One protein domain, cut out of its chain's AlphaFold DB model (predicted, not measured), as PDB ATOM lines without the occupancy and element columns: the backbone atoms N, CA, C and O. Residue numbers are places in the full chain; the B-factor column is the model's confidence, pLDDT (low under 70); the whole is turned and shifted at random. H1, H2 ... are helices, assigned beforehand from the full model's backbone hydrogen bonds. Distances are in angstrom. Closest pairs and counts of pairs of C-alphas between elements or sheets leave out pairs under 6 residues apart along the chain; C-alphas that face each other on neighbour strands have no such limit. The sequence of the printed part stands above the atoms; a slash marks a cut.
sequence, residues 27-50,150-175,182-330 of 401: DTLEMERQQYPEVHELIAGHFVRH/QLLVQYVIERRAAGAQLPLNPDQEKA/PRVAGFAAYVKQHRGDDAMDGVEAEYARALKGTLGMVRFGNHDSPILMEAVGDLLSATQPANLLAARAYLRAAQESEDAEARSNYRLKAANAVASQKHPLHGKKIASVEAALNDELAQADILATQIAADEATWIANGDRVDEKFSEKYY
ATOM      1  N   ASP A  27     240.881 259.394 219.815       60.91
ATOM      2  CA  ASP A  27     240.754 260.382 220.884       60.91
ATOM      3  C   ASP A  27     241.794 260.054 221.961       60.91
ATOM      4  O   ASP A  27     241.724 259.020 222.643       60.91
ATOM      5  N   THR A  28     242.805 260.912 222.066       77.00
ATOM      6  CA  THR A  28     243.782 260.853 223.146       77.00
ATOM      7  C   THR A  28     243.161 261.458 224.397       77.00
ATOM      8  O   THR A  28     242.297 262.330 224.317       77.00
ATOM      9  N   LEU A  29     243.620 261.031 225.576       83.62
ATOM     10  CA  LEU A  29     243.165 261.626 226.834       83.62
ATOM     11  C   LEU A  29     243.361 263.148 226.836       83.62
ATOM     12  O   LEU A  29     242.523 263.871 227.357       83.62
ATOM     13  N   GLU A  30     244.437 263.630 226.218       83.00
ATOM     14  CA  GLU A  30     244.737 265.056 226.142       83.00
ATOM     15  C   GLU A  30     243.696 265.835 225.325       83.00
ATOM     16  O   GLU A  30     243.283 266.917 225.731       83.00
ATOM     17  N   MET A  31     243.189 265.262 224.230       84.56
ATOM     18  CA  MET A  31     242.083 265.866 223.476       84.56
ATOM     19  C   MET A  31     240.809 265.950 224.323       84.56
ATOM     20  O   MET A  31     240.156 266.993 224.351       84.56
ATOM     21  N   GLU A  32     240.480 264.882 225.058       88.75
ATOM     22  CA  GLU A  32     239.315 264.885 225.949       88.75
ATOM     23  C   GLU A  32     239.481 265.919 227.078       88.75
ATOM     24  O   GLU A  32     238.535 266.632 227.399       88.75
ATOM     25  N   ARG A  33     240.687 266.085 227.639       89.56
ATOM     26  CA  ARG A  33     240.978 267.106 228.666       89.56
ATOM     27  C   ARG A  33     240.854 268.535 228.144       89.56
ATOM     28  O   ARG A  33     240.389 269.408 228.872       89.56
ATOM     29  N   GLN A  34     241.241 268.784 226.893       88.31
ATOM     30  CA  GLN A  34     241.065 270.097 226.266       88.31
ATOM     31  C   GLN A  34     239.584 270.442 226.084       88.31
ATOM     32  O   GLN A  34     239.192 271.593 226.270       88.31
ATOM     33  N   GLN A  35     238.759 269.450 225.748       87.44
ATOM     34  CA  GLN A  35     237.316 269.631 225.611       87.44
ATOM     35  C   GLN A  35     236.595 269.714 226.964       87.44
ATOM     36  O   GLN A  35     235.633 270.469 227.098       87.44
ATOM     37  N   TYR A  36     237.070 268.968 227.963       90.56
ATOM     38  CA  TYR A  36     236.499 268.889 229.304       90.56
ATOM     39  C   TYR A  36     237.550 269.234 230.374       90.56
ATOM     40  O   TYR A  36     238.045 268.340 231.071       90.56
ATOM     41  N   PRO A  37     237.893 270.526 230.535       88.38
ATOM     42  CA  PRO A  37     238.853 270.957 231.545       88.38
ATOM     43  C   PRO A  37     238.418 270.554 232.959       88.38
ATOM     44  O   PRO A  37     237.228 270.567 233.272       88.38
ATOM     45  N   GLU A  38     239.382 270.227 233.820       88.94
ATOM     46  CA  GLU A  38     239.204 269.834 235.233       88.94
ATOM     47  C   GLU A  38     238.486 268.495 235.478       88.94
ATOM     48  O   GLU A  38     238.507 267.981 236.598       88.94
ATOM     49  N   VAL A  39     237.854 267.891 234.467       94.81
ATOM     50  CA  VAL A  39     237.100 266.637 234.638       94.81
ATOM     51  C   VAL A  39     238.016 265.489 235.027       94.81
ATOM     52  O   VAL A  39     237.680 264.698 235.908       94.81
ATOM     53  N   HIS A  40     239.183 265.409 234.391       94.94
ATOM     54  CA  HIS A  40     240.164 264.372 234.686       94.94
ATOM     55  C   HIS A  40     240.648 264.467 236.135       94.94
ATOM     56  O   HIS A  40     240.612 263.480 236.867       94.94
ATOM     57  N   GLU A  41     241.014 265.672 236.562       94.06
ATOM     58  CA  GLU A  41     241.493 265.971 237.907       94.06
ATOM     59  C   GLU A  41     240.425 265.666 238.968       94.06
ATOM     60  O   GLU A  41     240.735 265.087 240.010       94.06
ATOM     61  N   LEU A  42     239.156 265.984 238.695       95.56
ATOM     62  CA  LEU A  42     238.045 265.691 239.603       95.56
ATOM     63  C   LEU A  42     237.753 264.188 239.715       95.56
ATOM     64  O   LEU A  42     237.532 263.712 240.826       95.56
ATOM     65  N   ILE A  43     237.810 263.429 238.613       97.06
ATOM     66  CA  ILE A  43     237.671 261.958 238.642       97.06
ATOM     67  C   ILE A  43     238.812 261.320 239.448       97.06
ATOM     68  O   ILE A  43     238.589 260.417 240.262       97.06
ATOM     69  N   ALA A  44     240.039 261.806 239.253       95.31
ATOM     70  CA  ALA A  44     241.203 261.334 239.994       95.31
ATOM     71  C   ALA A  44     241.193 261.775 241.472       95.31
ATOM     72  O   ALA A  44     241.934 261.237 242.289       95.31
ATOM     73  N   GLY A  45     240.356 262.742 241.858       94.50
ATOM     74  CA  GLY A  45     240.414 263.349 243.189       94.50
ATOM     75  C   GLY A  45     241.641 264.246 243.390       94.50
ATOM     76  O   GLY A  45     241.992 264.577 244.523       94.50
ATOM     77  N   HIS A  46     242.312 264.648 242.309       94.12
ATOM     78  CA  HIS A  46     243.498 265.496 242.342       94.12
ATOM     79  C   HIS A  46     243.105 266.981 242.382       94.12
ATOM     80  O   HIS A  46     243.280 267.740 241.428       94.12
ATOM     81  N   PHE A  47     242.554 267.413 243.511       92.69
ATOM     82  CA  PHE A  47     242.223 268.812 243.763       92.69
ATOM     83  C   PHE A  47     242.345 269.150 245.250       92.69
ATOM     84  O   PHE A  47     242.321 268.276 246.121       92.69
ATOM     85  N   VAL A  48     242.473 270.448 245.523       92.12
ATOM     86  CA  VAL A  48     242.597 271.000 246.872       92.12
ATOM     87  C   VAL A  48     241.321 270.724 247.668       92.12
ATOM     88  O   VAL A  48     240.234 271.159 247.283       92.12
ATOM     89  N   ARG A  49     241.466 270.012 248.787       92.00
ATOM     90  CA  ARG A  49     240.397 269.705 249.744       92.00
ATOM     91  C   ARG A  49     240.969 269.624 251.152       92.00
ATOM     92  O   ARG A  49     242.118 269.227 251.321       92.00
ATOM     93  N   HIS A  50     240.161 269.995 252.131       95.69
ATOM     94  CA  HIS A  50     240.546 269.969 253.536       95.69
ATOM     95  C   HIS A  50     240.545 268.552 254.114       95.69
ATOM     96  O   HIS A  50     239.771 267.701 253.672       95.69
ATOM     97  N   GLN A 150     218.868 267.540 242.371       98.56
ATOM     98  CA  GLN A 150     217.489 267.061 242.415       98.56
ATOM     99  C   GLN A 150     217.266 265.900 241.439       98.56
ATOM    100  O   GLN A 150     216.812 264.838 241.867       98.56
ATOM    101  N   LEU A 151     217.632 266.061 240.161       98.31
ATOM    102  CA  LEU A 151     217.473 264.993 239.167       98.31
ATOM    103  C   LEU A 151     218.251 263.728 239.542       98.31
ATOM    104  O   LEU A 151     217.742 262.624 239.372       98.31
ATOM    105  N   LEU A 152     219.473 263.864 240.062       98.56
ATOM    106  CA  LEU A 152     220.281 262.715 240.458       98.56
ATOM    107  C   LEU A 152     219.656 261.968 241.637       98.56
ATOM    108  O   LEU A 152     219.612 260.741 241.628       98.56
ATOM    109  N   VAL A 153     219.138 262.684 242.636       98.50
ATOM    110  CA  VAL A 153     218.464 262.053 243.779       98.50
ATOM    111  C   VAL A 153     217.174 261.360 243.342       98.50
ATOM    112  O   VAL A 153     216.939 260.222 243.746       98.50
ATOM    113  N   GLN A 154     216.375 261.984 242.472       98.62
ATOM    114  CA  GLN A 154     215.173 261.363 241.905       98.62
ATOM    115  C   GLN A 154     215.519 260.096 241.109       98.62
ATOM    116  O   GLN A 154     214.930 259.040 241.347       98.62
ATOM    117  N   TYR A 155     216.553 260.157 240.266       98.38
ATOM    118  CA  TYR A 155     217.089 258.994 239.565       98.38
ATOM    119  C   TYR A 155     217.488 257.878 240.543       98.38
ATOM    120  O   TYR A 155     217.070 256.734 240.380       98.38
ATOM    121  N   VAL A 156     218.232 258.190 241.609       98.12
ATOM    122  CA  VAL A 156     218.624 257.203 242.632       98.12
ATOM    123  C   VAL A 156     217.402 256.552 243.288       98.12
ATOM    124  O   VAL A 156     217.380 255.327 243.428       98.12
ATOM    125  N   ILE A 157     216.392 257.340 243.676       97.94
ATOM    126  CA  ILE A 157     215.148 256.835 244.277       97.94
ATOM    127  C   ILE A 157     214.450 255.871 243.315       97.94
ATOM    128  O   ILE A 157     214.161 254.737 243.694       97.94
ATOM    129  N   GLU A 158     214.222 256.285 242.067       97.56
ATOM    130  CA  GLU A 158     213.517 255.475 241.071       97.56
ATOM    131  C   GLU A 158     214.249 254.166 240.770       97.56
ATOM    132  O   GLU A 158     213.638 253.095 240.729       97.56
ATOM    133  N   ARG A 159     215.576 254.223 240.604       97.00
ATOM    134  CA  ARG A 159     216.389 253.034 240.331       97.00
ATOM    135  C   ARG A 159     216.371 252.065 241.508       97.00
ATOM    136  O   ARG A 159     216.157 250.872 241.299       97.00
ATOM    137  N   ARG A 160     216.516 252.554 242.741       95.56
ATOM    138  CA  ARG A 160     216.445 251.706 243.944       95.56
ATOM    139  C   ARG A 160     215.046 251.129 244.161       95.56
ATOM    140  O   ARG A 160     214.935 249.958 244.512       95.56
ATOM    141  N   ALA A 161     213.989 251.895 243.895       96.31
ATOM    142  CA  ALA A 161     212.609 251.407 243.946       96.31
ATOM    143  C   ALA A 161     212.348 250.295 242.914       96.31
ATOM    144  O   ALA A 161     211.605 249.355 243.190       96.31
ATOM    145  N   ALA A 162     213.014 250.356 241.756       95.50
ATOM    146  CA  ALA A 162     213.018 249.293 240.752       95.50
ATOM    147  C   ALA A 162     213.934 248.098 241.104       95.50
ATOM    148  O   ALA A 162     214.070 247.175 240.302       95.50
ATOM    149  N   GLY A 163     214.563 248.097 242.284       94.69
ATOM    150  CA  GLY A 163     215.445 247.027 242.753       94.69
ATOM    151  C   GLY A 163     216.872 247.090 242.205       94.69
ATOM    152  O   GLY A 163     217.605 246.110 242.337       94.69
ATOM    153  N   ALA A 164     217.282 248.206 241.591       92.56
ATOM    154  CA  ALA A 164     218.647 248.361 241.108       92.56
ATOM    155  C   ALA A 164     219.642 248.417 242.278       92.56
ATOM    156  O   ALA A 164     219.451 249.149 243.253       92.56
ATOM    157  N   GLN A 165     220.727 247.665 242.133       93.19
ATOM    158  CA  GLN A 165     221.946 247.809 242.929       93.19
ATOM    159  C   GLN A 165     222.959 248.650 242.145       93.19
ATOM    160  O   GLN A 165     222.621 249.157 241.081       93.19
ATOM    161  N   LEU A 166     224.172 248.849 242.666       94.94
ATOM    162  CA  LEU A 166     225.226 249.532 241.914       94.94
ATOM    163  C   LEU A 166     225.848 248.592 240.861       94.94
ATOM    164  O   LEU A 166     226.063 247.418 241.164       94.94
ATOM    165  N   PRO A 167     226.185 249.084 239.654       95.62
ATOM    166  CA  PRO A 167     225.769 250.365 239.073       95.62
ATOM    167  C   PRO A 167     224.253 250.490 238.928       95.62
ATOM    168  O   PRO A 167     223.592 249.534 238.527       95.62
ATOM    169  N   LEU A 168     223.713 251.687 239.176       95.38
ATOM    170  CA  LEU A 168     222.270 251.964 239.095       95.38
ATOM    171  C   LEU A 168     221.702 251.664 237.704       95.38
ATOM    172  O   LEU A 168     220.534 251.279 237.572       95.38
ATOM    173  N   ASN A 169     222.523 251.815 236.669       91.75
ATOM    174  CA  ASN A 169     222.249 251.340 235.324       91.75
ATOM    175  C   ASN A 169     223.381 250.412 234.845       91.75
ATOM    176  O   ASN A 169     224.363 250.903 234.271       91.75
ATOM    177  N   PRO A 170     223.269 249.088 235.080       85.19
ATOM    178  CA  PRO A 170     224.277 248.127 234.667       85.19
ATOM    179  C   PRO A 170     224.267 247.916 233.159       85.19
ATOM    180  O   PRO A 170     223.223 247.776 232.518       85.19
ATOM    181  N   ASP A 171     225.467 247.815 232.608       80.44
ATOM    182  CA  ASP A 171     225.664 247.379 231.241       80.44
ATOM    183  C   ASP A 171     225.463 245.867 231.131       80.44
ATOM    184  O   ASP A 171     225.965 245.102 231.946       80.44
ATOM    185  N   GLN A 172     224.793 245.419 230.071       69.38
ATOM    186  CA  GLN A 172     224.766 243.999 229.721       69.38
ATOM    187  C   GLN A 172     226.060 243.621 228.983       69.38
ATOM    188  O   GLN A 172     226.570 244.417 228.174       69.38
ATOM    189  N   GLU A 173     226.583 242.414 229.230       57.56
ATOM    190  CA  GLU A 173     227.591 241.808 228.354       57.56
ATOM    191  C   GLU A 173     227.003 241.695 226.943       57.56
ATOM    192  O   GLU A 173     225.804 241.460 226.781       57.56
ATOM    193  N   LYS A 174     227.820 241.905 225.901       53.47
ATOM    194  CA  LYS A 174     227.352 241.773 224.515       53.47
ATOM    195  C   LYS A 174     226.709 240.394 224.342       53.47
ATOM    196  O   LYS A 174     227.420 239.391 224.307       53.47
ATOM    197  N   ALA A 175     225.389 240.341 224.149       40.59
ATOM    198  CA  ALA A 175     224.797 239.207 223.458       40.59
ATOM    199  C   ALA A 175     225.553 239.077 222.128       40.59
ATOM    200  O   ALA A 175     225.848 240.084 221.489       40.59
ATOM    201  N   PRO A 182     222.422 251.785 223.227       55.22
ATOM    202  CA  PRO A 182     222.033 253.182 223.183       55.22
ATOM    203  C   PRO A 182     223.190 254.037 223.705       55.22
ATOM    204  O   PRO A 182     223.673 253.829 224.813       55.22
ATOM    205  N   ARG A 183     223.623 255.008 222.898       61.50
ATOM    206  CA  ARG A 183     224.675 255.974 223.255       61.50
ATOM    207  C   ARG A 183     224.293 256.863 224.449       61.50
ATOM    208  O   ARG A 183     225.160 257.423 225.095       61.50
ATOM    209  N   VAL A 184     222.996 256.973 224.736       75.00
ATOM    210  CA  VAL A 184     222.436 257.719 225.867       75.00
ATOM    211  C   VAL A 184     221.716 256.725 226.775       75.00
ATOM    212  O   VAL A 184     220.694 256.163 226.380       75.00
ATOM    213  N   ALA A 185     222.251 256.504 227.972       85.25
ATOM    214  CA  ALA A 185     221.715 255.585 228.974       85.25
ATOM    215  C   ALA A 185     221.920 256.153 230.391       85.25
ATOM    216  O   ALA A 185     222.539 257.204 230.557       85.25
ATOM    217  N   GLY A 186     221.376 255.468 231.400       94.00
ATOM    218  CA  GLY A 186     221.572 255.809 232.810       94.00
ATOM    219  C   GLY A 186     221.164 257.241 233.148       94.00
ATOM    220  O   GLY A 186     220.109 257.708 232.710       94.00
ATOM    221  N   PHE A 187     222.003 257.946 233.904       97.12
ATOM    222  CA  PHE A 187     221.696 259.306 234.338       97.12
ATOM    223  C   PHE A 187     221.569 260.291 233.165       97.12
ATOM    224  O   PHE A 187     220.686 261.144 233.180       97.12
ATOM    225  N   ALA A 188     222.352 260.135 232.093       95.56
ATOM    226  CA  ALA A 188     222.215 260.978 230.903       95.56
ATOM    227  C   ALA A 188     220.842 260.808 230.225       95.56
ATOM    228  O   ALA A 188     220.212 261.787 229.826       95.56
ATOM    229  N   ALA A 189     220.330 259.574 230.147       94.31
ATOM    230  CA  ALA A 189     218.975 259.330 229.647       94.31
ATOM    231  C   ALA A 189     217.911 259.960 230.554       94.31
ATOM    232  O   ALA A 189     216.936 260.518 230.050       94.31
ATOM    233  N   TYR A 190     218.126 259.920 231.870       96.25
ATOM    234  CA  TYR A 190     217.238 260.548 232.841       96.25
ATOM    235  C   TYR A 190     217.197 262.075 232.681       96.25
ATOM    236  O   TYR A 190     216.113 262.652 232.607       96.25
ATOM    237  N   VAL A 191     218.359 262.724 232.531       96.31
ATOM    238  CA  VAL A 191     218.460 264.166 232.246       96.31
ATOM    239  C   VAL A 191     217.733 264.512 230.950       96.31
ATOM    240  O   VAL A 191     216.901 265.415 230.932       96.31
ATOM    241  N   LYS A 192     217.970 263.754 229.873       94.31
ATOM    242  CA  LYS A 192     217.276 263.962 228.597       94.31
ATOM    243  C   LYS A 192     215.759 263.839 228.734       94.31
ATOM    244  O   LYS A 192     215.041 264.641 228.151       94.31
ATOM    245  N   GLN A 193     215.270 262.848 229.475       94.12
ATOM    246  CA  GLN A 193     213.835 262.637 229.666       94.12
ATOM    247  C   GLN A 193     213.167 263.806 230.402       94.12
ATOM    248  O   GLN A 193     212.032 264.143 230.080       94.12
ATOM    249  N   HIS A 194     213.850 264.400 231.381       94.00
ATOM    250  CA  HIS A 194     213.257 265.412 232.257       94.00
ATOM    251  C   HIS A 194     213.531 266.849 231.817       94.00
ATOM    252  O   HIS A 194     212.786 267.740 232.208       94.00
ATOM    253  N   ARG A 195     214.594 267.085 231.040       91.44
ATOM    254  CA  ARG A 195     215.035 268.432 230.642       91.44
ATOM    255  C   ARG A 195     215.494 268.557 229.188       91.44
ATOM    256  O   ARG A 195     215.852 269.646 228.753       91.44
ATOM    257  N   GLY A 196     215.479 267.472 228.413       79.94
ATOM    258  CA  GLY A 196     215.960 267.485 227.028       79.94
ATOM    259  C   GLY A 196     215.146 268.383 226.095       79.94
ATOM    260  O   GLY A 196     215.730 268.987 225.198       79.94
ATOM    261  N   ASP A 197     213.836 268.502 226.326       76.44
ATOM    262  CA  ASP A 197     212.947 269.367 225.534       76.44
ATOM    263  C   ASP A 197     213.050 270.851 225.941       76.44
ATOM    264  O   ASP A 197     212.774 271.733 225.128       76.44
ATOM    265  N   ASP A 198     213.505 271.132 227.166       71.25
ATOM    266  CA  ASP A 198     213.676 272.491 227.703       71.25
ATOM    267  C   ASP A 198     215.017 273.131 227.296       71.25
ATOM    268  O   ASP A 198     215.256 274.321 227.528       71.25
ATOM    269  N   ALA A 199     215.914 272.349 226.693       75.00
ATOM    270  CA  ALA A 199     217.238 272.798 226.297       75.00
ATOM    271  C   ALA A 199     217.165 273.719 225.067       75.00
ATOM    272  O   ALA A 199     217.098 273.261 223.925       75.00
ATOM    273  N   MET A 200     217.229 275.033 225.300       72.25
ATOM    274  CA  MET A 200     217.177 276.074 224.256       72.25
ATOM    275  C   MET A 200     218.251 275.907 223.166       72.25
ATOM    276  O   MET A 200     218.058 276.311 222.021       72.25
ATOM    277  N   ASP A 201     219.380 275.308 223.526       84.06
ATOM    278  CA  ASP A 201     220.558 275.046 222.700       84.06
ATOM    279  C   ASP A 201     220.758 273.554 222.374       84.06
ATOM    280  O   ASP A 201     221.780 273.160 221.808       84.06
ATOM    281  N   GLY A 202     219.752 272.724 222.666       86.31
ATOM    282  CA  GLY A 202     219.748 271.290 222.403       86.31
ATOM    283  C   GLY A 202     220.310 270.440 223.546       86.31
ATOM    284  O   GLY A 202     221.002 270.910 224.447       86.31
ATOM    285  N   VAL A 203     220.014 269.140 223.493       88.88
ATOM    286  CA  VAL A 203     220.286 268.192 224.591       88.88
ATOM    287  C   VAL A 203     221.771 268.076 224.972       88.88
ATOM    288  O   VAL A 203     222.082 267.822 226.129       88.88
ATOM    289  N   GLU A 204     222.696 268.299 224.037       88.25
ATOM    290  CA  GLU A 204     224.140 268.237 224.319       88.25
ATOM    291  C   GLU A 204     224.591 269.354 225.270       88.25
ATOM    292  O   GLU A 204     225.396 269.125 226.172       88.25
ATOM    293  N   ALA A 205     224.034 270.558 225.119       90.12
ATOM    294  CA  ALA A 205     224.308 271.651 226.042       90.12
ATOM    295  C   ALA A 205     223.713 271.375 227.429       90.12
ATOM    296  O   ALA A 205     224.309 271.724 228.449       90.12
ATOM    297  N   GLU A 206     222.579 270.678 227.478       93.12
ATOM    298  CA  GLU A 206     221.986 270.225 228.730       93.12
ATOM    299  C   GLU A 206     222.854 269.178 229.437       93.12
ATOM    300  O   GLU A 206     223.058 269.268 230.648       93.12
ATOM    301  N   TYR A 207     223.464 268.247 228.698       93.50
ATOM    302  CA  TYR A 207     224.463 267.339 229.267       93.50
ATOM    303  C   TYR A 207     225.691 268.082 229.789       93.50
ATOM    304  O   TYR A 207     226.187 267.730 230.854       93.50
ATOM    305  N   ALA A 208     226.160 269.127 229.102       92.31
ATOM    306  CA  ALA A 208     227.286 269.929 229.577       92.31
ATOM    307  C   ALA A 208     226.964 270.649 230.900       92.31
ATOM    308  O   ALA A 208     227.786 270.659 231.820       92.31
ATOM    309  N   ARG A 209     225.750 271.201 231.040       93.94
ATOM    310  CA  ARG A 209     225.281 271.783 232.309       93.94
ATOM    311  C   ARG A 209     225.145 270.720 233.400       93.94
ATOM    312  O   ARG A 209     225.621 270.940 234.513       93.94
ATOM    313  N   ALA A 210     224.572 269.560 233.077       95.94
ATOM    314  CA  ALA A 210     224.441 268.440 234.007       95.94
ATOM    315  C   ALA A 210     225.799 267.916 234.481       95.94
ATOM    316  O   ALA A 210     225.983 267.644 235.669       95.94
ATOM    317  N   LEU A 211     226.769 267.828 233.569       96.38
ATOM    318  CA  LEU A 211     228.139 267.435 233.865       96.38
ATOM    319  C   LEU A 211     228.786 268.456 234.799       96.38
ATOM    320  O   LEU A 211     229.303 268.069 235.842       96.38
ATOM    321  N   LYS A 212     228.672 269.755 234.500       95.56
ATOM    322  CA  LYS A 212     229.171 270.828 235.372       95.56
ATOM    323  C   LYS A 212     228.546 270.766 236.772       95.56
ATOM    324  O   LYS A 212     229.272 270.808 237.763       95.56
ATOM    325  N   GLY A 213     227.223 270.607 236.857       95.69
ATOM    326  CA  GLY A 213     226.484 270.412 238.108       95.69
ATOM    327  C   GLY A 213     227.013 269.226 238.916       95.69
ATOM    328  O   GLY A 213     227.363 269.362 240.089       95.69
ATOM    329  N   THR A 214     227.150 268.073 238.262       97.31
ATOM    330  CA  THR A 214     227.619 266.826 238.884       97.31
ATOM    331  C   THR A 214     229.072 266.916 239.338       97.31
ATOM    332  O   THR A 214     229.396 266.498 240.446       97.31
ATOM    333  N   LEU A 215     229.943 267.553 238.560       96.25
ATOM    334  CA  LEU A 215     231.326 267.827 238.952       96.25
ATOM    335  C   LEU A 215     231.413 268.801 240.132       96.25
ATOM    336  O   LEU A 215     232.266 268.640 240.999       96.25
ATOM    337  N   GLY A 216     230.487 269.757 240.228       95.31
ATOM    338  CA  GLY A 216     230.308 270.569 241.431       95.31
ATOM    339  C   GLY A 216     229.967 269.722 242.661       95.31
ATOM    340  O   GLY A 216     230.503 269.958 243.743       95.31
ATOM    341  N   MET A 217     229.116 268.701 242.511       96.62
ATOM    342  CA  MET A 217     228.827 267.736 243.581       96.62
ATOM    343  C   MET A 217     230.049 266.885 243.949       96.62
ATOM    344  O   MET A 217     230.259 266.641 245.133       96.62
ATOM    345  N   VAL A 218     230.879 266.489 242.978       96.12
ATOM    346  CA  VAL A 218     232.155 265.793 243.232       96.12
ATOM    347  C   VAL A 218     233.114 266.700 244.004       96.12
ATOM    348  O   VAL A 218     233.626 266.309 245.048       96.12
ATOM    349  N   ARG A 219     233.320 267.938 243.545       94.19
ATOM    350  CA  ARG A 219     234.281 268.879 244.140       94.19
ATOM    351  C   ARG A 219     233.904 269.304 245.557       94.19
ATOM    352  O   ARG A 219     234.760 269.357 246.435       94.19
ATOM    353  N   PHE A 220     232.635 269.647 245.773       89.62
ATOM    354  CA  PHE A 220     232.174 270.244 247.029       89.62
ATOM    355  C   PHE A 220     231.432 269.266 247.941       89.62
ATOM    356  O   PHE A 220     231.235 269.575 249.114       89.62
ATOM    357  N   GLY A 221     231.051 268.087 247.452       89.06
ATOM    358  CA  GLY A 221     230.339 267.046 248.196       89.06
ATOM    359  C   GLY A 221     231.233 265.847 248.504       89.06
ATOM    360  O   GLY A 221     232.330 266.026 249.039       89.06
ATOM    361  N   ASN A 222     230.741 264.644 248.198       87.06
ATOM    362  CA  ASN A 222     231.471 263.400 248.414       87.06
ATOM    363  C   ASN A 222     232.157 262.911 247.129       87.06
ATOM    364  O   ASN A 222     231.549 262.217 246.313       87.06
ATOM    365  N   HIS A 223     233.413 263.307 246.940       91.19
ATOM    366  CA  HIS A 223     234.147 263.112 245.687       91.19
ATOM    367  C   HIS A 223     234.376 261.650 245.281       91.19
ATOM    368  O   HIS A 223     234.573 261.380 244.105       91.19
ATOM    369  N   ASP A 224     234.329 260.713 246.221       91.06
ATOM    370  CA  ASP A 224     234.563 259.282 246.011       91.06
ATOM    371  C   ASP A 224     233.251 258.490 245.867       91.06
ATOM    372  O   ASP A 224     233.255 257.268 245.784       91.06
ATOM    373  N   SER A 225     232.097 259.158 245.780       96.00
ATOM    374  CA  SER A 225     230.808 258.479 245.630       96.00
ATOM    375  C   SER A 225     230.721 257.688 244.312       96.00
ATOM    376  O   SER A 225     230.727 258.304 243.236       96.00
ATOM    377  N   PRO A 226     230.502 256.352 244.349       97.44
ATOM    378  CA  PRO A 226     230.273 255.554 243.143       97.44
ATOM    379  C   PRO A 226     229.095 256.054 242.302       97.44
ATOM    380  O   PRO A 226     229.131 255.969 241.079       97.44
ATOM    381  N   ILE A 227     228.064 256.618 242.942       97.50
ATOM    382  CA  ILE A 227     226.881 257.159 242.258       97.50
ATOM    383  C   ILE A 227     227.240 258.423 241.472       97.50
ATOM    384  O   ILE A 227     226.805 258.574 240.333       97.50
ATOM    385  N   LEU A 228     228.033 259.327 242.061       98.00
ATOM    386  CA  LEU A 228     228.481 260.532 241.356       98.00
ATOM    387  C   LEU A 228     229.411 260.169 240.200       98.00
ATOM    388  O   LEU A 228     229.258 260.702 239.105       98.00
ATOM    389  N   MET A 229     230.318 259.219 240.417       98.19
ATOM    390  CA  MET A 229     231.223 258.734 239.378       98.19
ATOM    391  C   MET A 229     230.481 258.008 238.249       98.19
ATOM    392  O   MET A 229     230.789 258.216 237.076       98.19
ATOM    393  N   GLU A 230     229.444 257.230 238.565       97.88
ATOM    394  CA  GLU A 230     228.550 256.654 237.559       97.88
ATOM    395  C   GLU A 230     227.837 257.738 236.747       97.88
ATOM    396  O   GLU A 230     227.831 257.666 235.522       97.88
ATOM    397  N   ALA A 231     227.280 258.756 237.409       98.00
ATOM    398  CA  ALA A 231     226.580 259.858 236.754       98.00
ATOM    399  C   ALA A 231     227.504 260.673 235.833       98.00
ATOM    400  O   ALA A 231     227.123 260.985 234.704       98.00
ATOM    401  N   VAL A 232     228.731 260.974 236.280       97.62
ATOM    402  CA  VAL A 232     229.770 261.614 235.456       97.62
ATOM    403  C   VAL A 232     230.102 260.738 234.248       97.62
ATOM    404  O   VAL A 232     230.121 261.235 233.124       97.62
ATOM    405  N   GLY A 233     230.305 259.434 234.453       95.69
ATOM    406  CA  GLY A 233     230.571 258.487 233.371       95.69
ATOM    407  C   GLY A 233     229.435 258.404 232.349       95.69
ATOM    408  O   GLY A 233     229.702 258.422 231.145       95.69
ATOM    409  N   ASP A 234     228.180 258.357 232.804       95.56
ATOM    410  CA  ASP A 234     226.989 258.301 231.947       95.56
ATOM    411  C   ASP A 234     226.863 259.581 231.095       95.56
ATOM    412  O   ASP A 234     226.603 259.500 229.893       95.56
ATOM    413  N   LEU A 235     227.090 260.758 231.695       95.62
ATOM    414  CA  LEU A 235     227.049 262.056 231.008       95.62
ATOM    415  C   LEU A 235     228.176 262.200 229.983       95.62
ATOM    416  O   LEU A 235     227.913 262.554 228.835       95.62
ATOM    417  N   LEU A 236     229.409 261.855 230.363       93.25
ATOM    418  CA  LEU A 236     230.549 261.853 229.446       93.25
ATOM    419  C   LEU A 236     230.327 260.866 228.300       93.25
ATOM    420  O   LEU A 236     230.597 261.202 227.160       93.25
ATOM    421  N   SER A 237     229.768 259.681 228.562       88.50
ATOM    422  CA  SER A 237     229.484 258.689 227.509       88.50
ATOM    423  C   SER A 237     228.447 259.176 226.487       88.50
ATOM    424  O   SER A 237     228.468 258.745 225.330       88.50
ATOM    425  N   ALA A 238     227.531 260.060 226.898       87.38
ATOM    426  CA  ALA A 238     226.535 260.649 226.008       87.38
ATOM    427  C   ALA A 238     227.162 261.683 225.052       87.38
ATOM    428  O   ALA A 238     226.814 261.719 223.866       87.38
ATOM    429  N   THR A 239     228.139 262.449 225.540       76.94
ATOM    430  CA  THR A 239     228.867 263.484 224.794       76.94
ATOM    431  C   THR A 239     230.095 262.901 224.072       76.94
ATOM    432  O   THR A 239     230.765 262.021 224.594       76.94
ATOM    433  N   GLN A 240     230.435 263.337 222.854       70.00
ATOM    434  CA  GLN A 240     231.682 262.890 222.196       70.00
ATOM    435  C   GLN A 240     232.613 264.053 221.864       70.00
ATOM    436  O   GLN A 240     232.119 265.135 221.532       70.00
ATOM    437  N   PRO A 241     233.934 263.796 221.830       74.44
ATOM    438  CA  PRO A 241     234.657 262.607 222.340       74.44
ATOM    439  C   PRO A 241     235.004 262.670 223.851       74.44
ATOM    440  O   PRO A 241     235.715 263.572 224.272       74.44
ATOM    441  N   ALA A 242     234.532 261.722 224.678       87.69
ATOM    442  CA  ALA A 242     234.843 261.668 226.127       87.69
ATOM    443  C   ALA A 242     234.947 260.230 226.695       87.69
ATOM    444  O   ALA A 242     234.605 259.956 227.849       87.69
ATOM    445  N   ASN A 243     235.354 259.272 225.860       86.56
ATOM    446  CA  ASN A 243     235.297 257.846 226.189       86.56
ATOM    447  C   ASN A 243     236.331 257.440 227.251       86.56
ATOM    448  O   ASN A 243     236.046 256.569 228.077       86.56
ATOM    449  N   LEU A 244     237.534 258.026 227.227       89.19
ATOM    450  CA  LEU A 244     238.601 257.724 228.185       89.19
ATOM    451  C   LEU A 244     238.304 258.327 229.562       89.19
ATOM    452  O   LEU A 244     238.572 257.672 230.571       89.19
ATOM    453  N   LEU A 245     237.735 259.532 229.613       93.88
ATOM    454  CA  LEU A 245     237.245 260.155 230.842       93.88
ATOM    455  C   LEU A 245     236.054 259.376 231.410       93.88
ATOM    456  O   LEU A 245     236.054 259.048 232.594       93.88
ATOM    457  N   ALA A 246     235.087 258.986 230.571       94.06
ATOM    458  CA  ALA A 246     233.967 258.151 231.005       94.06
ATOM    459  C   ALA A 246     234.446 256.814 231.592       94.06
ATOM    460  O   ALA A 246     233.994 256.396 232.658       94.06
ATOM    461  N   ALA A 247     235.406 256.157 230.934       93.25
ATOM    462  CA  ALA A 247     235.989 254.915 231.427       93.25
ATOM    463  C   ALA A 247     236.687 255.089 232.781       93.25
ATOM    464  O   ALA A 247     236.510 254.243 233.657       93.25
ATOM    465  N   ARG A 248     237.425 256.189 232.982       96.38
ATOM    466  CA  ARG A 248     238.026 256.523 234.282       96.38
ATOM    467  C   ARG A 248     236.975 256.742 235.360       96.38
ATOM    468  O   ARG A 248     237.135 256.206 236.448       96.38
ATOM    469  N   ALA A 249     235.889 257.451 235.057       97.62
ATOM    470  CA  ALA A 249     234.800 257.664 236.008       97.62
ATOM    471  C   ALA A 249     234.183 256.327 236.457       97.62
ATOM    472  O   ALA A 249     234.064 256.063 237.650       97.62
ATOM    473  N   TYR A 250     233.891 255.413 235.526       97.25
ATOM    474  CA  TYR A 250     233.388 254.083 235.890       97.25
ATOM    475  C   TYR A 250     234.408 253.239 236.664       97.25
ATOM    476  O   TYR A 250     234.032 252.538 237.599       97.25
ATOM    477  N   LEU A 251     235.695 253.291 236.310       97.38
ATOM    478  CA  LEU A 251     236.742 252.591 237.062       97.38
ATOM    479  C   LEU A 251     236.892 253.155 238.478       97.38
ATOM    480  O   LEU A 251     237.030 252.371 239.416       97.38
ATOM    481  N   ARG A 252     236.772 254.478 238.647       97.88
ATOM    482  CA  ARG A 252     236.731 255.105 239.969       97.88
ATOM    483  C   ARG A 252     235.529 254.607 240.763       97.88
ATOM    484  O   ARG A 252     235.700 254.143 241.882       97.88
ATOM    485  N   ALA A 253     234.338 254.572 240.163       98.06
ATOM    486  CA  ALA A 253     233.155 253.990 240.804       98.06
ATOM    487  C   ALA A 253     233.372 252.520 241.220       98.06
ATOM    488  O   ALA A 253     232.898 252.099 242.274       98.06
ATOM    489  N   ALA A 254     234.121 251.741 240.429       97.25
ATOM    490  CA  ALA A 254     234.491 250.371 240.776       97.25
ATOM    491  C   ALA A 254     235.442 250.296 241.982       97.25
ATOM    492  O   ALA A 254     235.318 249.382 242.788       97.25
ATOM    493  N   GLN A 255     236.405 251.205 242.121       96.19
ATOM    494  CA  GLN A 255     237.328 251.202 243.266       96.19
ATOM    495  C   GLN A 255     236.617 251.558 244.572       96.19
ATOM    496  O   GLN A 255     236.890 250.943 245.598       96.19
ATOM    497  N   GLU A 256     235.656 252.474 244.491       96.06
ATOM    498  CA  GLU A 256     234.884 252.974 245.632       96.06
ATOM    499  C   GLU A 256     233.669 252.085 245.973       96.06
ATOM    500  O   GLU A 256     232.920 252.349 246.912       96.06
ATOM    501  N   SER A 257     233.447 251.007 245.213       95.88
ATOM    502  CA  SER A 257     232.376 250.040 245.474       95.88
ATOM    503  C   SER A 257     232.861 248.881 246.349       95.88
ATOM    504  O   SER A 257     233.785 248.139 245.994       95.88
ATOM    505  N   GLU A 258     232.176 248.656 247.471       92.50
ATOM    506  CA  GLU A 258     232.468 247.543 248.385       92.50
ATOM    507  C   GLU A 258     232.102 246.175 247.780       92.50
ATOM    508  O   GLU A 258     232.855 245.202 247.925       92.50
ATOM    509  N   ASP A 259     230.977 246.113 247.061       93.88
ATOM    510  CA  ASP A 259     230.419 244.890 246.485       93.88
ATOM    511  C   ASP A 259     231.174 244.415 245.230       93.88
ATOM    512  O   ASP A 259     231.416 245.169 244.288       93.88
ATOM    513  N   ALA A 260     231.540 243.131 245.200       94.75
ATOM    514  CA  ALA A 260     232.358 242.568 244.129       94.75
ATOM    515  C   ALA A 260     231.626 242.508 242.778       94.75
ATOM    516  O   ALA A 260     232.274 242.663 241.737       94.75
ATOM    517  N   GLU A 261     230.308 242.302 242.788       93.69
ATOM    518  CA  GLU A 261     229.491 242.286 241.575       93.69
ATOM    519  C   GLU A 261     229.396 243.697 240.979       93.69
ATOM    520  O   GLU A 261     229.691 243.880 239.793       93.69
ATOM    521  N   ALA A 262     229.141 244.712 241.808       95.06
ATOM    522  CA  ALA A 262     229.185 246.120 241.422       95.06
ATOM    523  C   ALA A 262     230.535 246.492 240.790       95.06
ATOM    524  O   ALA A 262     230.571 247.061 239.696       95.06
ATOM    525  N   ARG A 263     231.660 246.094 241.406       96.12
ATOM    526  CA  ARG A 263     233.005 246.316 240.837       96.12
ATOM    527  C   ARG A 263     233.169 245.704 239.448       96.12
ATOM    528  O   ARG A 263     233.778 246.320 238.572       96.12
ATOM    529  N   SER A 264     232.668 244.487 239.246       92.88
ATOM    530  CA  SER A 264     232.729 243.802 237.950       92.88
ATOM    531  C   SER A 264     231.880 244.523 236.899       92.88
ATOM    532  O   SER A 264     232.343 244.783 235.787       92.88
ATOM    533  N   ASN A 265     230.665 244.926 237.272       92.31
ATOM    534  CA  ASN A 265     229.734 245.621 236.388       92.31
ATOM    535  C   ASN A 265     230.238 247.019 235.991       92.31
ATOM    536  O   ASN A 265     230.134 247.400 234.824       92.31
ATOM    537  N   TYR A 266     230.857 247.767 236.906       95.25
ATOM    538  CA  TYR A 266     231.499 249.042 236.571       95.25
ATOM    539  C   TYR A 266     232.696 248.874 235.628       95.25
ATOM    540  O   TYR A 266     232.823 249.629 234.662       95.25
ATOM    541  N   ARG A 267     233.540 247.849 235.828       93.06
ATOM    542  CA  ARG A 267     234.616 247.525 234.872       93.06
ATOM    543  C   ARG A 267     234.069 247.190 233.486       93.06
ATOM    544  O   ARG A 267     234.661 247.593 232.486       93.06
ATOM    545  N   LEU A 268     232.923 246.509 233.411       88.81
ATOM    546  CA  LEU A 268     232.233 246.258 232.147       88.81
ATOM    547  C   LEU A 268     231.743 247.564 231.492       88.81
ATOM    548  O   LEU A 268     231.962 247.738 230.292       88.81
ATOM    549  N   LYS A 269     231.149 248.501 232.251       90.25
ATOM    550  CA  LYS A 269     230.784 249.842 231.738       90.25
ATOM    551  C   LYS A 269     232.007 250.574 231.176       90.25
ATOM    552  O   LYS A 269     231.973 251.046 230.040       90.25
ATOM    553  N   ALA A 270     233.118 250.579 231.913       91.06
ATOM    554  CA  ALA A 270     234.372 251.186 231.472       91.06
ATOM    555  C   ALA A 270     234.911 250.559 230.175       91.06
ATOM    556  O   ALA A 270     235.280 251.270 229.239       91.06
ATOM    557  N   ALA A 271     234.902 249.226 230.084       86.75
ATOM    558  CA  ALA A 271     235.316 248.507 228.883       86.75
ATOM    559  C   ALA A 271     234.427 248.842 227.673       86.75
ATOM    560  O   ALA A 271     234.933 248.980 226.558       86.75
ATOM    561  N   ASN A 272     233.118 249.007 227.875       83.38
ATOM    562  CA  ASN A 272     232.193 249.361 226.799       83.38
ATOM    563  C   ASN A 272     232.359 250.807 226.323       83.38
ATOM    564  O   ASN A 272     232.287 251.034 225.113       83.38
ATOM    565  N   ALA A 273     232.649 251.749 227.226       84.44
ATOM    566  CA  ALA A 273     232.930 253.142 226.872       84.44
ATOM    567  C   ALA A 273     234.096 253.239 225.870       84.44
ATOM    568  O   ALA A 273     233.957 253.839 224.804       84.44
ATOM    569  N   VAL A 274     235.206 252.538 226.136       80.12
ATOM    570  CA  VAL A 274     236.378 252.516 225.235       80.12
ATOM    571  C   VAL A 274     236.223 251.583 224.029       80.12
ATOM    572  O   VAL A 274     236.956 251.716 223.050       80.12
ATOM    573  N   ALA A 275     235.288 250.626 224.061       69.88
ATOM    574  CA  ALA A 275     235.059 249.696 222.950       69.88
ATOM    575  C   ALA A 275     234.313 250.321 221.762       69.88
ATOM    576  O   ALA A 275     234.317 249.744 220.672       69.88
ATOM    577  N   SER A 276     233.683 251.481 221.958       57.44
ATOM    578  CA  SER A 276     233.037 252.260 220.895       57.44
ATOM    579  C   SER A 276     234.036 252.780 219.841       57.44
ATOM    580  O   SER A 276     233.656 253.022 218.693       57.44
ATOM    581  N   GLN A 277     235.325 252.848 220.188       55.09
ATOM    582  CA  GLN A 277     236.433 253.106 219.271       55.09
ATOM    583  C   GLN A 277     236.831 251.782 218.592       55.09
ATOM    584  O   GLN A 277     237.245 250.829 219.254       55.09
ATOM    585  N   LYS A 278     236.665 251.669 217.266       49.62
ATOM    586  CA  LYS A 278     236.967 250.439 216.507       49.62
ATOM    587  C   LYS A 278     238.458 250.068 216.606       49.62
ATOM    588  O   LYS A 278     239.240 250.478 215.758       49.62
ATOM    589  N   HIS A 279     238.847 249.241 217.579       43.56
ATOM    590  CA  HIS A 279     240.208 248.707 217.686       43.56
ATOM    591  C   HIS A 279     240.217 247.180 217.910       43.56
ATOM    592  O   HIS A 279     239.565 246.691 218.830       43.56
ATOM    593  N   PRO A 280     241.028 246.392 217.176       40.16
ATOM    594  CA  PRO A 280     241.113 244.927 217.310       40.16
ATOM    595  C   PRO A 280     241.734 244.396 218.631       40.16
ATOM    596  O   PRO A 280     242.054 243.215 218.719       40.16
ATOM    597  N   LEU A 281     241.905 245.227 219.673       42.03
ATOM    598  CA  LEU A 281     242.574 244.883 220.951       42.03
ATOM    599  C   LEU A 281     241.864 245.486 222.184       42.03
ATOM    600  O   LEU A 281     242.520 245.926 223.128       42.03
ATOM    601  N   HIS A 282     240.527 245.501 222.191       49.53
ATOM    602  CA  HIS A 282     239.701 246.129 223.238       49.53
ATOM    603  C   HIS A 282     240.123 245.806 224.691       49.53
ATOM    604  O   HIS A 282     240.155 246.701 225.530       49.53
ATOM    605  N   GLY A 283     240.526 244.564 224.991       52.94
ATOM    606  CA  GLY A 283     240.936 244.162 226.347       52.94
ATOM    607  C   GLY A 283     242.280 244.732 226.826       52.94
ATOM    608  O   GLY A 283     242.462 244.930 228.021       52.94
ATOM    609  N   LYS A 284     243.220 245.047 225.921       60.59
ATOM    610  CA  LYS A 284     244.509 245.653 226.309       60.59
ATOM    611  C   LYS A 284     244.367 247.137 226.657       60.59
ATOM    612  O   LYS A 284     245.132 247.643 227.469       60.59
ATOM    613  N   LYS A 285     243.377 247.817 226.066       74.38
ATOM    614  CA  LYS A 285     243.141 249.250 226.277       74.38
ATOM    615  C   LYS A 285     242.592 249.533 227.676       74.38
ATOM    616  O   LYS A 285     243.126 250.400 228.354       74.38
ATOM    617  N   ILE A 286     241.601 248.767 228.145       84.25
ATOM    618  CA  ILE A 286     241.012 248.995 229.476       84.25
ATOM    619  C   ILE A 286     242.011 248.759 230.617       84.25
ATOM    620  O   ILE A 286     242.094 249.582 231.519       84.25
ATOM    621  N   ALA A 287     242.836 247.708 230.533       86.44
ATOM    622  CA  ALA A 287     243.873 247.443 231.533       86.44
ATOM    623  C   ALA A 287     244.907 248.581 231.610       86.44
ATOM    624  O   ALA A 287     245.370 248.925 232.692       86.44
ATOM    625  N   SER A 288     245.236 249.198 230.469       86.75
ATOM    626  CA  SER A 288     246.111 250.375 230.428       86.75
ATOM    627  C   SER A 288     245.461 251.608 231.058       86.75
ATOM    628  O   SER A 288     246.151 252.366 231.729       86.75
ATOM    629  N   VAL A 289     244.156 251.823 230.844       90.56
ATOM    630  CA  VAL A 289     243.417 252.943 231.455       90.56
ATOM    631  C   VAL A 289     243.301 252.756 232.969       90.56
ATOM    632  O   VAL A 289     243.498 253.714 233.704       90.56
ATOM    633  N   GLU A 290     243.036 251.536 233.444       93.88
ATOM    634  CA  GLU A 290     242.979 251.227 234.880       93.88
ATOM    635  C   GLU A 290     244.344 251.399 235.557       93.88
ATOM    636  O   GLU A 290     244.416 251.986 236.633       93.88
ATOM    637  N   ALA A 291     245.434 250.965 234.915       92.88
ATOM    638  CA  ALA A 291     246.784 251.213 235.417       92.88
ATOM    639  C   ALA A 291     247.095 252.718 235.514       92.88
ATOM    640  O   ALA A 291     247.531 253.170 236.566       92.88
ATOM    641  N   ALA A 292     246.795 253.492 234.464       92.75
ATOM    642  CA  ALA A 292     246.993 254.942 234.474       92.75
ATOM    643  C   ALA A 292     246.149 255.634 235.555       92.75
ATOM    644  O   ALA A 292     246.666 256.477 236.277       92.75
ATOM    645  N   LEU A 293     244.880 255.239 235.725       95.44
ATOM    646  CA  LEU A 293     244.035 255.773 236.792       95.44
ATOM    647  C   LEU A 293     244.642 255.506 238.174       95.44
ATOM    648  O   LEU A 293     244.650 256.405 239.000       95.44
ATOM    649  N   ASN A 294     245.194 254.316 238.432       96.38
ATOM    650  CA  ASN A 294     245.854 254.036 239.715       96.38
ATOM    651  C   ASN A 294     247.039 254.981 239.982       96.38
ATOM    652  O   ASN A 294     247.197 255.450 241.107       96.38
ATOM    653  N   ASP A 295     247.840 255.287 238.958       95.38
ATOM    654  CA  ASP A 295     248.949 256.241 239.076       95.38
ATOM    655  C   ASP A 295     248.441 257.678 239.309       95.38
ATOM    656  O   ASP A 295     249.029 258.437 240.082       95.38
ATOM    657  N   GLU A 296     247.328 258.055 238.671       95.31
ATOM    658  CA  GLU A 296     246.645 259.344 238.857       95.31
ATOM    659  C   GLU A 296     246.084 259.480 240.291       95.31
ATOM    660  O   GLU A 296     246.241 260.525 240.925       95.31
ATOM    661  N   LEU A 297     245.496 258.410 240.841       95.06
ATOM    662  CA  LEU A 297     245.017 258.368 242.227       95.06
ATOM    663  C   LEU A 297     246.158 258.478 243.238       95.06
ATOM    664  O   LEU A 297     246.053 259.226 244.205       95.06
ATOM    665  N   ALA A 298     247.280 257.800 242.988       96.00
ATOM    666  CA  ALA A 298     248.448 257.898 243.858       96.00
ATOM    667  C   ALA A 298     248.985 259.340 243.937       96.00
ATOM    668  O   ALA A 298     249.399 259.793 245.003       96.00
ATOM    669  N   GLN A 299     248.943 260.091 242.831       94.19
ATOM    670  CA  GLN A 299     249.288 261.518 242.833       94.19
ATOM    671  C   GLN A 299     248.289 262.344 243.654       94.19
ATOM    672  O   GLN A 299     248.696 263.211 244.432       94.19
ATOM    673  N   ALA A 300     246.989 262.058 243.528       94.12
ATOM    674  CA  ALA A 300     245.951 262.721 244.315       94.12
ATOM    675  C   ALA A 300     246.123 262.484 245.825       94.12
ATOM    676  O   ALA A 300     245.932 263.409 246.620       94.12
ATOM    677  N   ASP A 301     246.531 261.277 246.220       95.31
ATOM    678  CA  ASP A 301     246.802 260.914 247.613       95.31
ATOM    679  C   ASP A 301     248.035 261.628 248.172       95.31
ATOM    680  O   ASP A 301     248.035 262.052 249.333       95.31
ATOM    681  N   ILE A 302     249.076 261.818 247.354       97.00
ATOM    682  CA  ILE A 302     250.255 262.606 247.733       97.00
ATOM    683  C   ILE A 302     249.847 264.050 248.040       97.00
ATOM    684  O   ILE A 302     250.199 264.567 249.103       97.00
ATOM    685  N   LEU A 303     249.065 264.685 247.155       94.62
ATOM    686  CA  LEU A 303     248.565 266.045 247.371       94.62
ATOM    687  C   LEU A 303     247.712 266.133 248.644       94.62
ATOM    688  O   LEU A 303     247.924 267.022 249.469       94.62
ATOM    689  N   ALA A 304     246.772 265.204 248.832       95.56
ATOM    690  CA  ALA A 304     245.904 265.181 250.008       95.56
ATOM    691  C   ALA A 304     246.693 264.989 251.312       95.56
ATOM    692  O   ALA A 304     246.439 265.674 252.303       95.56
ATOM    693  N   THR A 305     247.698 264.108 251.300       97.56
ATOM    694  CA  THR A 305     248.595 263.877 252.442       97.56
ATOM    695  C   THR A 305     249.410 265.123 252.768       97.56
ATOM    696  O   THR A 305     249.572 265.466 253.939       97.56
ATOM    697  N   GLN A 306     249.901 265.827 251.746       97.44
ATOM    698  CA  GLN A 306     250.623 267.082 251.930       97.44
ATOM    699  C   GLN A 306     249.728 268.150 252.568       97.44
ATOM    700  O   GLN A 306     250.132 268.758 253.557       97.44
ATOM    701  N   ILE A 307     248.506 268.330 252.056       97.25
ATOM    702  CA  ILE A 307     247.528 269.269 252.618       97.25
ATOM    703  C   ILE A 307     247.231 268.942 254.082       97.25
ATOM    704  O   ILE A 307     247.319 269.821 254.937       97.25
ATOM    705  N   ALA A 308     246.957 267.676 254.397       98.25
ATOM    706  CA  ALA A 308     246.687 267.251 255.767       98.25
ATOM    707  C   ALA A 308     247.882 267.501 256.709       98.25
ATOM    708  O   ALA A 308     247.692 267.896 257.860       98.25
ATOM    709  N   ALA A 309     249.118 267.302 256.236       98.38
ATOM    710  CA  ALA A 309     250.326 267.566 257.019       98.38
ATOM    711  C   ALA A 309     250.538 269.067 257.286       98.38
ATOM    712  O   ALA A 309     250.929 269.459 258.392       98.38
ATOM    713  N   ASP A 310     250.259 269.906 256.289       98.12
ATOM    714  CA  ASP A 310     250.311 271.359 256.419       98.12
ATOM    715  C   ASP A 310     249.246 271.864 257.407       98.12
ATOM    716  O   ASP A 310     249.573 272.590 258.350       98.12
ATOM    717  N   GLU A 311     248.004 271.392 257.283       98.38
ATOM    718  CA  GLU A 311     246.913 271.709 258.213       98.38
ATOM    719  C   GLU A 311     247.227 271.264 259.645       98.38
ATOM    720  O   GLU A 311     247.082 272.056 260.577       98.38
ATOM    721  N   ALA A 312     247.721 270.038 259.838       98.38
ATOM    722  CA  ALA A 312     248.118 269.543 261.155       98.38
ATOM    723  C   ALA A 312     249.214 270.410 261.794       98.38
ATOM    724  O   ALA A 312     249.186 270.659 263.002       98.38
ATOM    725  N   THR A 313     250.156 270.906 260.988       98.56
ATOM    726  CA  THR A 313     251.217 271.811 261.448       98.56
ATOM    727  C   THR A 313     250.643 273.154 261.901       98.56
ATOM    728  O   THR A 313     250.964 273.618 262.994       98.56
ATOM    729  N   TRP A 314     249.760 273.763 261.107       98.44
ATOM    730  CA  TRP A 314     249.110 275.032 261.456       98.44
ATOM    731  C   TRP A 314     248.238 274.911 262.708       98.44
ATOM    732  O   TRP A 314     248.295 275.768 263.592       98.44
ATOM    733  N   ILE A 315     247.489 273.813 262.831       98.31
ATOM    734  CA  ILE A 315     246.682 273.512 264.020       98.31
ATOM    735  C   ILE A 315     247.578 273.408 265.261       98.31
ATOM    736  O   ILE A 315     247.277 274.024 266.284       98.31
ATOM    737  N   ALA A 316     248.695 272.675 265.183       98.00
ATOM    738  CA  ALA A 316     249.619 272.503 266.306       98.00
ATOM    739  C   ALA A 316     250.270 273.822 266.762       98.00
ATOM    740  O   ALA A 316     250.568 273.986 267.947       98.00
ATOM    741  N   ASN A 317     250.455 274.770 265.841       97.88
ATOM    742  CA  ASN A 317     250.996 276.096 266.132       97.88
ATOM    743  C   ASN A 317     249.948 277.083 266.676       97.88
ATOM    744  O   ASN A 317     250.320 278.155 267.154       97.88
ATOM    745  N   GLY A 318     248.654 276.746 266.618       96.12
ATOM    746  CA  GLY A 318     247.566 277.665 266.959       96.12
ATOM    747  C   GLY A 318     247.347 278.766 265.916       96.12
ATOM    748  O   GLY A 318     246.885 279.854 266.264       96.12
ATOM    749  N   ASP A 319     247.702 278.508 264.655       95.44
ATOM    750  CA  ASP A 319     247.529 279.451 263.550       95.44
ATOM    751  C   ASP A 319     246.047 279.609 263.150       95.44
ATOM    752  O   ASP A 319     245.190 278.769 263.439       95.44
ATOM    753  N   ARG A 320     245.741 280.675 262.395       91.25
ATOM    754  CA  ARG A 320     244.452 280.824 261.699       91.25
ATOM    755  C   ARG A 320     244.453 279.947 260.447       91.25
ATOM    756  O   ARG A 320     244.829 280.395 259.365       91.25
ATOM    757  N   VAL A 321     244.060 278.688 260.617       95.75
ATOM    758  CA  VAL A 321     244.197 277.631 259.598       95.75
ATOM    759  C   VAL A 321     243.480 277.987 258.290       95.75
ATOM    760  O   VAL A 321     244.047 277.774 257.226       95.75
ATOM    761  N   ASP A 322     242.298 278.615 258.353       90.69
ATOM    762  CA  ASP A 322     241.580 279.121 257.167       90.69
ATOM    763  C   ASP A 322     242.435 280.075 256.313       90.69
ATOM    764  O   ASP A 322     242.497 279.949 255.088       90.69
ATOM    765  N   GLU A 323     243.118 281.024 256.960       90.75
ATOM    766  CA  GLU A 323     243.944 282.027 256.279       90.75
ATOM    767  C   GLU A 323     245.202 281.385 255.697       90.75
ATOM    768  O   GLU A 323     245.552 281.653 254.550       90.75
ATOM    769  N   LYS A 324     245.845 280.486 256.454       94.50
ATOM    770  CA  LYS A 324     247.035 279.754 256.002       94.50
ATOM    771  C   LYS A 324     246.755 278.849 254.815       94.50
ATOM    772  O   LYS A 324     247.533 278.825 253.860       94.50
ATOM    773  N   PHE A 325     245.629 278.149 254.852       93.25
ATOM    774  CA  PHE A 325     245.194 277.321 253.744       93.25
ATOM    775  C   PHE A 325     244.947 278.164 252.493       93.25
ATOM    776  O   PHE A 325     245.464 277.841 251.424       93.25
ATOM    777  N   SER A 326     244.211 279.272 252.630       89.00
ATOM    778  CA  SER A 326     243.942 280.186 251.518       89.00
ATOM    779  C   SER A 326     245.230 280.771 250.936       89.00
ATOM    780  O   SER A 326     245.409 280.772 249.722       89.00
ATOM    781  N   GLU A 327     246.149 281.235 251.786       88.81
ATOM    782  CA  GLU A 327     247.447 281.786 251.380       88.81
ATOM    783  C   GLU A 327     248.259 280.768 250.566       88.81
ATOM    784  O   GLU A 327     248.803 281.103 249.514       88.81
ATOM    785  N   LYS A 328     248.309 279.511 251.023       91.25
ATOM    786  CA  LYS A 328     249.142 278.475 250.406       91.25
ATOM    787  C   LYS A 328     248.527 277.852 249.154       91.25
ATOM    788  O   LYS A 328     249.243 277.627 248.183       91.25
ATOM    789  N   TYR A 329     247.234 277.533 249.180       88.75
ATOM    790  CA  TYR A 329     246.605 276.709 248.141       88.75
ATOM    791  C   TYR A 329     245.687 277.483 247.201       88.75
ATOM    792  O   TYR A 329     245.511 277.060 246.059       88.75
ATOM    793  N   TYR A 330     245.135 278.622 247.626       78.12
ATOM    794  CA  TYR A 330     244.382 279.502 246.723       78.12
ATOM    795  C   TYR A 330     245.286 280.540 246.034       78.12
ATOM    796  O   TYR A 330     244.870 281.157 245.057       78.12
TER     797      TYR A 330
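Overview. This is residues 27 to 50, 150 to 175 and 182 to 330 of the 401 residues of an uncharacterized protein of Bremerella alba (UniProt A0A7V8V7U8). Four helices, H5 to H8, run up and down beside their chain neighbours to form the body, and the long helix H9 crosses it over H8, H7 and H2, then runs on as an arm on which H10 folds back. H4 packs on H5 and H6 on another side of the body, with H3 on H4; the short H2 packs on H7, H5 and H9, and H1 on H7. The printed part has 199 residues with ten named helices, H1 to H10 in order, and no named strand; the class is all helix. The whole is compact, with a radius of gyration of the C-alphas of 18.1 A, and only just elongated, spanning 61 by 40 by 35 A.

Along the chain. H1 is residues 29 to 35, beginning at C-alpha 29 (243.165, 261.626, 226.834), and H2 is residues 39 to 44. H3 is residues 150 to 161, 16.5 A long, and H4 is residues 186 to 195. H5, residues 203 to 220, measures 25.5 A. H6 is residues 226 to 238, 18.3 A, H7 residues 243 to 255, 18.4 A, and H8 residues 260 to 275, 22.5 A. H9, residues 282 to 317, is the longest at 53.5 A, from C-alpha 282 (239.701, 246.129, 223.238). H10, residues 321 to 330, ends at C-alpha 330 (244.382, 279.502, 246.723).

Arrangement. H7 is the hub, touching five helices. H6, H7 and H8 form an up and down bundle, each running against the one before. H6 and H7 are a hairpin at 15 degrees, the closest C-alphas, Pro 226 and Ala 253, 4.0 A apart. H7 and H8 are a hairpin at 8 degrees, with Ala 247 and Ala 270 closest, their C-alphas 4.1 A apart. H4 touches H6 at 69 degrees, a steep tilt only just short of about perpendicular, closest at C-alphas 188 and 235, 5.0 A. H9 touches H7 with residues 289 to 293 alone, at a steep tilt of 63 degrees, closest at C-alphas 248 and 293, 6.6 A. H3 and H7 are apart. Every O i to N i+4 pair is within hydrogen-bond range in the helices other than H9, which has 30 of 32.

Size, cuts and confidence. The C-alphas of Ala 175 and Gly 318, the two farthest apart, are 62.4 A apart. Residues 51 to 149 and 176 to 181 are not printed; the C-alpha gaps are 25.8 A and 14.2 A. Of the links printed whole, none is long. Residues 27, 172 to 175, 182 to 183 and 275 to 284 have pLDDT under 70.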